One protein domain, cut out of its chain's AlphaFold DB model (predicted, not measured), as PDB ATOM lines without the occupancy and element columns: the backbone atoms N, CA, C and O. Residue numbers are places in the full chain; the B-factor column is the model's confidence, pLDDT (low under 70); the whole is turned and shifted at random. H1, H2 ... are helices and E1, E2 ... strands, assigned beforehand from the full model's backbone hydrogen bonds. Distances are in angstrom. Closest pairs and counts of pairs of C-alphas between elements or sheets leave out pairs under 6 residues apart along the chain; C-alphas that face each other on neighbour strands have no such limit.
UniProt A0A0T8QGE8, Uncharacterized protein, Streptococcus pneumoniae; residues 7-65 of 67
ATOM      1  N   ASP A   7     459.315 -39.034  59.563       63.38
ATOM      2  CA  ASP A   7     459.358 -40.421  59.078       63.38
ATOM      3  C   ASP A   7     457.977 -41.075  58.931       63.38
ATOM      4  O   ASP A   7     457.745 -41.788  57.958       63.38
ATOM      5  N   GLN A   8     457.032 -40.817  59.841       73.31
ATOM      6  CA  GLN A   8     455.666 -41.338  59.710       73.31
ATOM      7  C   GLN A   8     454.903 -40.671  58.568       73.31
ATOM      8  O   GLN A   8     454.092 -41.321  57.915       73.31
ATOM      9  N   VAL A   9     455.138 -39.379  58.325       71.12
ATOM     10  CA  VAL A   9     454.542 -38.670  57.185       71.12
ATOM     11  C   VAL A   9     455.146 -39.174  55.877       71.12
ATOM     12  O   VAL A   9     454.408 -39.396  54.921       71.12
ATOM     13  N   LYS A  10     456.458 -39.425  55.850       67.69
ATOM     14  CA  LYS A  10     457.180 -39.923  54.679       67.69
ATOM     15  C   LYS A  10     456.777 -41.350  54.316       67.69
ATOM     16  O   LYS A  10     456.508 -41.618  53.150       67.69
ATOM     17  N   ASP A  11     456.685 -42.249  55.296       69.94
ATOM     18  CA  ASP A  11     456.282 -43.636  55.041       69.94
ATOM     19  C   ASP A  11     454.800 -43.725  54.648       69.94
ATOM     20  O   ASP A  11     454.454 -44.409  53.688       69.94
ATOM     21  N   TYR A  12     453.937 -42.916  55.276       74.06
ATOM     22  CA  TYR A  12     452.537 -42.803  54.868       74.06
ATOM     23  C   TYR A  12     452.381 -42.215  53.460       74.06
ATOM     24  O   TYR A  12     451.575 -42.711  52.682       74.06
ATOM     25  N   ALA A  13     453.154 -41.186  53.097       67.94
ATOM     26  CA  ALA A  13     453.135 -40.622  51.748       67.94
ATOM     27  C   ALA A  13     453.642 -41.629  50.709       67.94
ATOM     28  O   ALA A  13     453.057 -41.734  49.637       67.94
ATOM     29  N   ARG A  14     454.678 -42.411  51.040       70.81
ATOM     30  CA  ARG A  14     455.188 -43.495  50.191       70.81
ATOM     31  C   ARG A  14     454.123 -44.561  49.925       70.81
ATOM     32  O   ARG A  14     454.025 -45.039  48.800       70.81
ATOM     33  N   GLU A  15     453.341 -44.917  50.943       71.25
ATOM     34  CA  GLU A  15     452.282 -45.925  50.839       71.25
ATOM     35  C   GLU A  15     451.031 -45.384  50.122       71.25
ATOM     36  O   GLU A  15     450.515 -46.028  49.216       71.25
ATOM     37  N   VAL A  16     450.576 -44.173  50.467       71.81
ATOM     38  CA  VAL A  16     449.369 -43.550  49.888       71.81
ATOM     39  C   VAL A  16     449.565 -43.123  48.439       71.81
ATOM     40  O   VAL A  16     448.638 -43.243  47.644       71.81
ATOM     41  N   LEU A  17     450.740 -42.592  48.096       70.00
ATOM     42  CA  LEU A  17     451.027 -42.149  46.731       70.00
ATOM     43  C   LEU A  17     451.481 -43.299  45.827       70.00
ATOM     44  O   LEU A  17     451.696 -43.071  44.644       70.00
ATOM     45  N   GLY A  18     451.641 -44.514  46.362       67.12
ATOM     46  CA  GLY A  18     451.997 -45.683  45.560       67.12
ATOM     47  C   GLY A  18     453.401 -45.622  44.959       67.12
ATOM     48  O   GLY A  18     453.742 -46.461  44.139       67.12
ATOM     49  N   PHE A  19     454.274 -44.709  45.405       69.62
ATOM     50  CA  PHE A  19     455.636 -44.554  44.863       69.62
ATOM     51  C   PHE A  19     456.554 -45.771  45.103       69.62
ATOM     52  O   PHE A  19     457.711 -45.778  44.686       69.62
ATOM     53  N   ASN A  20     456.058 -46.785  45.814       66.50
ATOM     54  CA  ASN A  20     456.686 -48.089  46.015       66.50
ATOM     55  C   ASN A  20     456.221 -49.153  45.001       66.50
ATOM     56  O   ASN A  20     456.747 -50.264  44.990       66.50
ATOM     57  N   GLU A  21     455.215 -48.858  44.187       66.88
ATOM     58  CA  GLU A  21     454.772 -49.760  43.136       66.88
ATOM     59  C   GLU A  21     455.713 -49.624  41.934       66.88
ATOM     60  O   GLU A  21     456.266 -48.563  41.650       66.88
ATOM     61  N   VAL A  22     455.973 -50.719  41.228       65.25
ATOM     62  CA  VAL A  22     456.748 -50.668  39.984       65.25
ATOM     63  C   VAL A  22     455.746 -50.782  38.856       65.25
ATOM     64  O   VAL A  22     455.283 -51.874  38.535       65.25
ATOM     65  N   GLU A  23     455.387 -49.639  38.285       72.38
ATOM     66  CA  GLU A  23     454.461 -49.571  37.164       72.38
ATOM     67  C   GLU A  23     455.225 -49.524  35.843       72.38
ATOM     68  O   GLU A  23     456.196 -48.784  35.657       72.38
ATOM     69  N   GLU A  24     454.790 -50.346  34.893       70.44
ATOM     70  CA  GLU A  24     455.420 -50.399  33.585       70.44
ATOM     71  C   GLU A  24     455.127 -49.096  32.827       70.44
ATOM     72  O   GLU A  24     453.972 -48.739  32.609       70.44
ATOM     73  N   ASN A  25     456.179 -48.407  32.375       78.44
ATOM     74  CA  ASN A  25     456.127 -47.079  31.740       78.44
ATOM     75  C   ASN A  25     455.920 -45.892  32.694       78.44
ATOM     76  O   ASN A  25     455.625 -44.793  32.223       78.44
ATOM     77  N   ILE A  26     456.157 -46.063  33.996       82.88
ATOM     78  CA  ILE A  26     456.138 -44.965  34.967       82.88
ATOM     79  C   ILE A  26     457.430 -44.984  35.778       82.88
ATOM     80  O   ILE A  26     457.883 -46.021  36.253       82.88
ATOM     81  N   ASN A  27     458.066 -43.824  35.893       82.94
ATOM     82  CA  ASN A  27     459.237 -43.623  36.729       82.94
ATOM     83  C   ASN A  27     458.780 -42.991  38.040       82.94
ATOM     84  O   ASN A  27     458.588 -41.778  38.109       82.94
ATOM     85  N   GLN A  28     458.584 -43.826  39.054       84.81
ATOM     86  CA  GLN A  28     458.237 -43.387  40.396       84.81
ATOM     87  C   GLN A  28     459.305 -43.770  41.410       84.81
ATOM     88  O   GLN A  28     460.067 -44.718  41.209       84.81
ATOM     89  N   GLY A  29     459.381 -43.004  42.489       81.50
ATOM     90  CA  GLY A  29     460.294 -43.284  43.581       81.50
ATOM     91  C   GLY A  29     460.223 -42.250  44.691       81.50
ATOM     92  O   GLY A  29     459.596 -41.198  44.577       81.50
ATOM     93  N   THR A  30     460.885 -42.575  45.796       78.94
ATOM     94  CA  THR A  30     460.978 -41.726  46.987       78.94
ATOM     95  C   THR A  30     462.407 -41.624  47.478       78.94
ATOM     96  O   THR A  30     463.166 -42.593  47.421       78.94
ATOM     97  N   GLY A  31     462.724 -40.477  48.061       72.50
ATOM     98  CA  GLY A  31     463.991 -40.148  48.687       72.50
ATOM     99  C   GLY A  31     464.896 -39.332  47.775       72.50
ATOM    100  O   GLY A  31     464.829 -39.413  46.558       72.50
ATOM    101  N   GLN A  32     465.834 -38.600  48.366       71.00
ATOM    102  CA  GLN A  32     466.820 -37.784  47.648       71.00
ATOM    103  C   GLN A  32     467.904 -38.626  46.923       71.00
ATOM    104  O   GLN A  32     469.100 -38.316  46.956       71.00
ATOM    105  N   ILE A  33     467.506 -39.736  46.300       78.12
ATOM    106  CA  ILE A  33     468.348 -40.672  45.547       78.12
ATOM    107  C   ILE A  33     468.402 -40.322  44.055       78.12
ATOM    108  O   ILE A  33     469.397 -40.620  43.396       78.12
ATOM    109  N   THR A  34     467.375 -39.641  43.542       80.50
ATOM    110  CA  THR A  34     467.270 -39.196  42.151       80.50
ATOM    111  C   THR A  34     467.165 -37.678  42.099       80.50
ATOM    112  O   THR A  34     466.549 -37.050  42.952       80.50
ATOM    113  N   THR A  35     467.807 -37.076  41.101       82.31
ATOM    114  CA  THR A  35     467.769 -35.626  40.850       82.31
ATOM    115  C   THR A  35     466.762 -35.284  39.759       82.31
ATOM    116  O   THR A  35     466.524 -36.086  38.855       82.31
ATOM    117  N   PHE A  36     466.246 -34.055  39.768       82.38
ATOM    118  CA  PHE A  36     465.402 -33.541  38.684       82.38
ATOM    119  C   PHE A  36     466.054 -33.693  37.298       82.38
ATOM    120  O   PHE A  36     465.390 -34.099  36.342       82.38
ATOM    121  N   ASN A  37     467.371 -33.486  37.193       82.50
ATOM    122  CA  ASN A  37     468.131 -33.745  35.966       82.50
ATOM    123  C   ASN A  37     467.995 -35.191  35.455       82.50
ATOM    124  O   ASN A  37     467.837 -35.401  34.252       82.50
ATOM    125  N   GLN A  38     468.040 -36.188  36.344       80.38
ATOM    126  CA  GLN A  38     467.869 -37.601  35.975       80.38
ATOM    127  C   GLN A  38     466.424 -37.936  35.584       80.38
ATOM    128  O   GLN A  38     466.211 -38.853  34.796       80.38
ATOM    129  N   LEU A  39     465.451 -37.174  36.087       80.12
ATOM    130  CA  LEU A  39     464.038 -37.274  35.704       80.12
ATOM    131  C   LEU A  39     463.729 -36.591  34.362       80.12
ATOM    132  O   LEU A  39     462.626 -36.727  33.845       80.12
ATOM    133  N   GLY A  40     464.699 -35.880  33.775       79.25
ATOM    134  CA  GLY A  40     464.558 -35.189  32.491       79.25
ATOM    135  C   GLY A  40     464.405 -33.669  32.597       79.25
ATOM    136  O   GLY A  40     464.411 -32.988  31.569       79.25
ATOM    137  N   PHE A  41     464.351 -33.110  33.808       78.62
ATOM    138  CA  PHE A  41     464.324 -31.664  34.034       78.62
ATOM    139  C   PHE A  41     465.744 -31.098  34.006       78.62
ATOM    140  O   PHE A  41     466.422 -30.961  35.028       78.62
ATOM    141  N   LYS A  42     466.209 -30.776  32.799       76.94
ATOM    142  CA  LYS A  42     467.532 -30.183  32.593       76.94
ATOM    143  C   LYS A  42     467.632 -28.818  33.275       76.94
ATOM    144  O   LYS A  42     466.854 -27.919  32.970       76.94
ATOM    145  N   GLY A  43     468.626 -28.660  34.146       78.25
ATOM    146  CA  GLY A  43     468.932 -27.391  34.821       78.25
ATOM    147  C   GLY A  43     468.494 -27.309  36.285       78.25
ATOM    148  O   GLY A  43     468.881 -26.358  36.956       78.25
ATOM    149  N   TYR A  44     467.777 -28.316  36.796       76.62
ATOM    150  CA  TYR A  44     467.480 -28.451  38.223       76.62
ATOM    151  C   TYR A  44     468.378 -29.524  38.850       76.62
ATOM    152  O   TYR A  44     468.304 -30.708  38.511       76.62
ATOM    153  N   SER A  45     469.259 -29.088  39.752       74.81
ATOM    154  CA  SER A  45     470.156 -29.969  40.520       74.81
ATOM    155  C   SER A  45     469.551 -30.431  41.844       74.81
ATOM    156  O   SER A  45     470.165 -31.240  42.540       74.81
ATOM    157  N   ASP A  46     468.362 -29.938  42.183       81.38
ATOM    158  CA  ASP A  46     467.650 -30.332  43.388       81.38
ATOM    159  C   ASP A  46     467.195 -31.795  43.324       81.38
ATOM    160  O   ASP A  46     467.067 -32.420  42.259       81.38
ATOM    161  N   LYS A  47     467.005 -32.356  44.512       86.12
ATOM    162  CA  LYS A  47     466.607 -33.742  44.721       86.12
ATOM    163  C   LYS A  47     465.236 -33.731  45.382       86.12
ATOM    164  O   LYS A  47     465.166 -33.304  46.531       86.12
ATOM    165  N   PRO A  48     464.172 -34.159  44.688       84.88
ATOM    166  CA  PRO A  48     462.859 -34.245  45.307       84.88
ATOM    167  C   PRO A  48     462.825 -35.330  46.390       84.88
ATOM    168  O   PRO A  48     463.581 -36.306  46.342       84.88
ATOM    169  N   ASP A  49     461.904 -35.186  47.343       83.88
ATOM    170  CA  ASP A  49     461.614 -36.225  48.337       83.88
ATOM    171  C   ASP A  49     460.795 -37.376  47.740       83.88
ATOM    172  O   ASP A  49     460.838 -38.499  48.242       83.88
ATOM    173  N   GLY A  50     460.082 -37.137  46.640       85.62
ATOM    174  CA  GLY A  50     459.450 -38.181  45.845       85.62
ATOM    175  C   GLY A  50     459.024 -37.692  44.471       85.62
ATOM    176  O   GLY A  50     458.893 -36.493  44.224       85.62
ATOM    177  N   TRP A  51     458.835 -38.623  43.548       87.88
ATOM    178  CA  TRP A  51     458.446 -38.313  42.181       87.88
ATOM    179  C   TRP A  51     457.603 -39.431  41.584       87.88
ATOM    180  O   TRP A  51     457.756 -40.603  41.919       87.88
ATOM    181  N   TYR A  52     456.750 -39.035  40.650       85.81
ATOM    182  CA  TYR A  52     455.951 -39.896  39.798       85.81
ATOM    183  C   TYR A  52     455.914 -39.271  38.414       85.81
ATOM    184  O   TYR A  52     455.259 -38.253  38.186       85.81
ATOM    185  N   LEU A  53     456.677 -39.850  37.496       86.25
ATOM    186  CA  LEU A  53     456.780 -39.390  36.124       86.25
ATOM    187  C   LEU A  53     456.332 -40.488  35.172       86.25
ATOM    188  O   LEU A  53     457.102 -41.413  34.900       86.25
ATOM    189  N   PRO A  54     455.114 -40.390  34.622       85.56
ATOM    190  CA  PRO A  54     454.722 -41.260  33.533       85.56
ATOM    191  C   PRO A  54     455.606 -40.988  32.310       85.56
ATOM    192  O   PRO A  54     455.983 -39.856  32.008       85.56
ATOM    193  N   LYS A  55     455.945 -42.046  31.572       82.62
ATOM    194  CA  LYS A  55     456.725 -41.953  30.326       82.62
ATOM    195  C   LYS A  55     455.955 -41.222  29.223       82.62
ATOM    196  O   LYS A  55     456.558 -40.674  28.301       82.62
ATOM    197  N   ASN A  56     454.630 -41.233  29.311       82.56
ATOM    198  CA  ASN A  56     453.744 -40.474  28.446       82.56
ATOM    199  C   ASN A  56     453.546 -39.064  29.017       82.56
ATOM    200  O   ASN A  56     453.061 -38.894  30.129       82.56
ATOM    201  N   MET A  57     453.890 -38.046  28.230       78.81
ATOM    202  CA  MET A  57     453.806 -36.639  28.647       78.81
ATOM    203  C   MET A  57     452.369 -36.100  28.727       78.81
ATOM    204  O   MET A  57     452.172 -34.978  29.183       78.81
ATOM    205  N   ASN A  58     451.380 -36.862  28.250       82.44
ATOM    206  CA  ASN A  58     449.965 -36.511  28.402       82.44
ATOM    207  C   ASN A  58     449.397 -36.933  29.762       82.44
ATOM    208  O   ASN A  58     448.311 -36.487  30.126       82.44
ATOM    209  N   ASP A  59     450.105 -37.804  30.480       84.00
ATOM    210  CA  ASP A  59     449.685 -38.287  31.786       84.00
ATOM    211  C   ASP A  59     450.165 -37.353  32.905       84.00
ATOM    212  O   ASP A  59     451.083 -36.544  32.748       84.00
ATOM    213  N   VAL A  60     449.507 -37.454  34.058       82.62
ATOM    214  CA  VAL A  60     449.776 -36.590  35.210       82.62
ATOM    215  C   VAL A  60     451.104 -36.978  35.857       82.62
ATOM    216  O   VAL A  60     451.282 -38.111  36.301       82.62
ATOM    217  N   ALA A  61     452.018 -36.014  35.956       86.25
ATOM    218  CA  ALA A  61     453.243 -36.136  36.738       86.25
ATOM    219  C   ALA A  61     453.071 -35.488  38.121       86.25
ATOM    220  O   ALA A  61     452.438 -34.436  38.245       86.25
ATOM    221  N   ILE A  62     453.659 -36.093  39.152       84.69
ATOM    222  CA  ILE A  62     453.632 -35.599  40.533       84.69
ATOM    223  C   ILE A  62     455.064 -35.495  41.048       84.69
ATOM    224  O   ILE A  62     455.882 -36.388  40.844       84.69
ATOM    225  N   ILE A  63     455.358 -34.403  41.744       84.88
ATOM    226  CA  ILE A  63     456.595 -34.212  42.497       84.88
ATOM    227  C   ILE A  63     456.206 -33.952  43.946       84.88
ATOM    228  O   ILE A  63     455.339 -33.119  44.216       84.88
ATOM    229  N   LEU A  64     456.840 -34.675  44.861       80.44
ATOM    230  CA  LEU A  64     456.659 -34.531  46.293       80.44
ATOM    231  C   LEU A  64     457.887 -33.835  46.890       80.44
ATOM    232  O   LEU A  64     459.013 -34.309  46.741       80.44
ATOM    233  N   GLU A  65     457.634 -32.741  47.599       80.88
ATOM    234  CA  GLU A  65     458.576 -32.115  48.525       80.88
ATOM    235  C   GLU A  65     457.954 -32.101  49.917       80.88
ATOM    236  O   GLU A  65     456.787 -31.733  50.090       80.88
TER     237      GLU A  65
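This is residues 7 to 65 of the 67 residues of an uncharacterized protein of Streptococcus pneumoniae (UniProt A0A0T8QGE8). With little regular structure, this is a small slab of three antiparallel strands, E1, E2 and E3 in that order, which the short helix H1 only grazes, while a long loop, residues 31 to 49, bulges out between E1 and E2. The 59 printed residues run H1, E1, E2, E3, a mixed class with 23 residues in named elements. The whole is compact, radius of gyration of the C-alphas 11.2 A, spanning 32 by 25 by 15 A.

H1, residues 7 to 16, begins at C-alpha 7 (459.358, -40.421, 59.078) and is 13.9 A long. E1, residues 26 to 30, measures 13.4 A; E2, residues 50 to 54, 13.5 A. E3, residues 62 to 64, ends at C-alpha 64 (456.659, -34.531, 46.293).

The sheet is a meander, each strand the antiparallel neighbour of the one before. Hairpin E1 and E2 stands at 179 degrees, with N 27 and O 53 2.8 A apart. Hairpin E2 and E3 stands at 172 degrees, with N 52 and O 62 2.8 A apart. H1 only grazes the sheet with residues 10 to 14; its closest C-alphas to E1 are Arg 14 and Thr 30, 6.8 A. In H1 every O i to N i+4 pair is within hydrogen-bond range.

The C-alphas farthest apart, Asp 7 and Asn 58, are 32.3 A apart. The printed part has no cut. The link from E1 to E2 is long. Confidence is under 70 at residues 7, 10 to 11, 13 and 18 to 22.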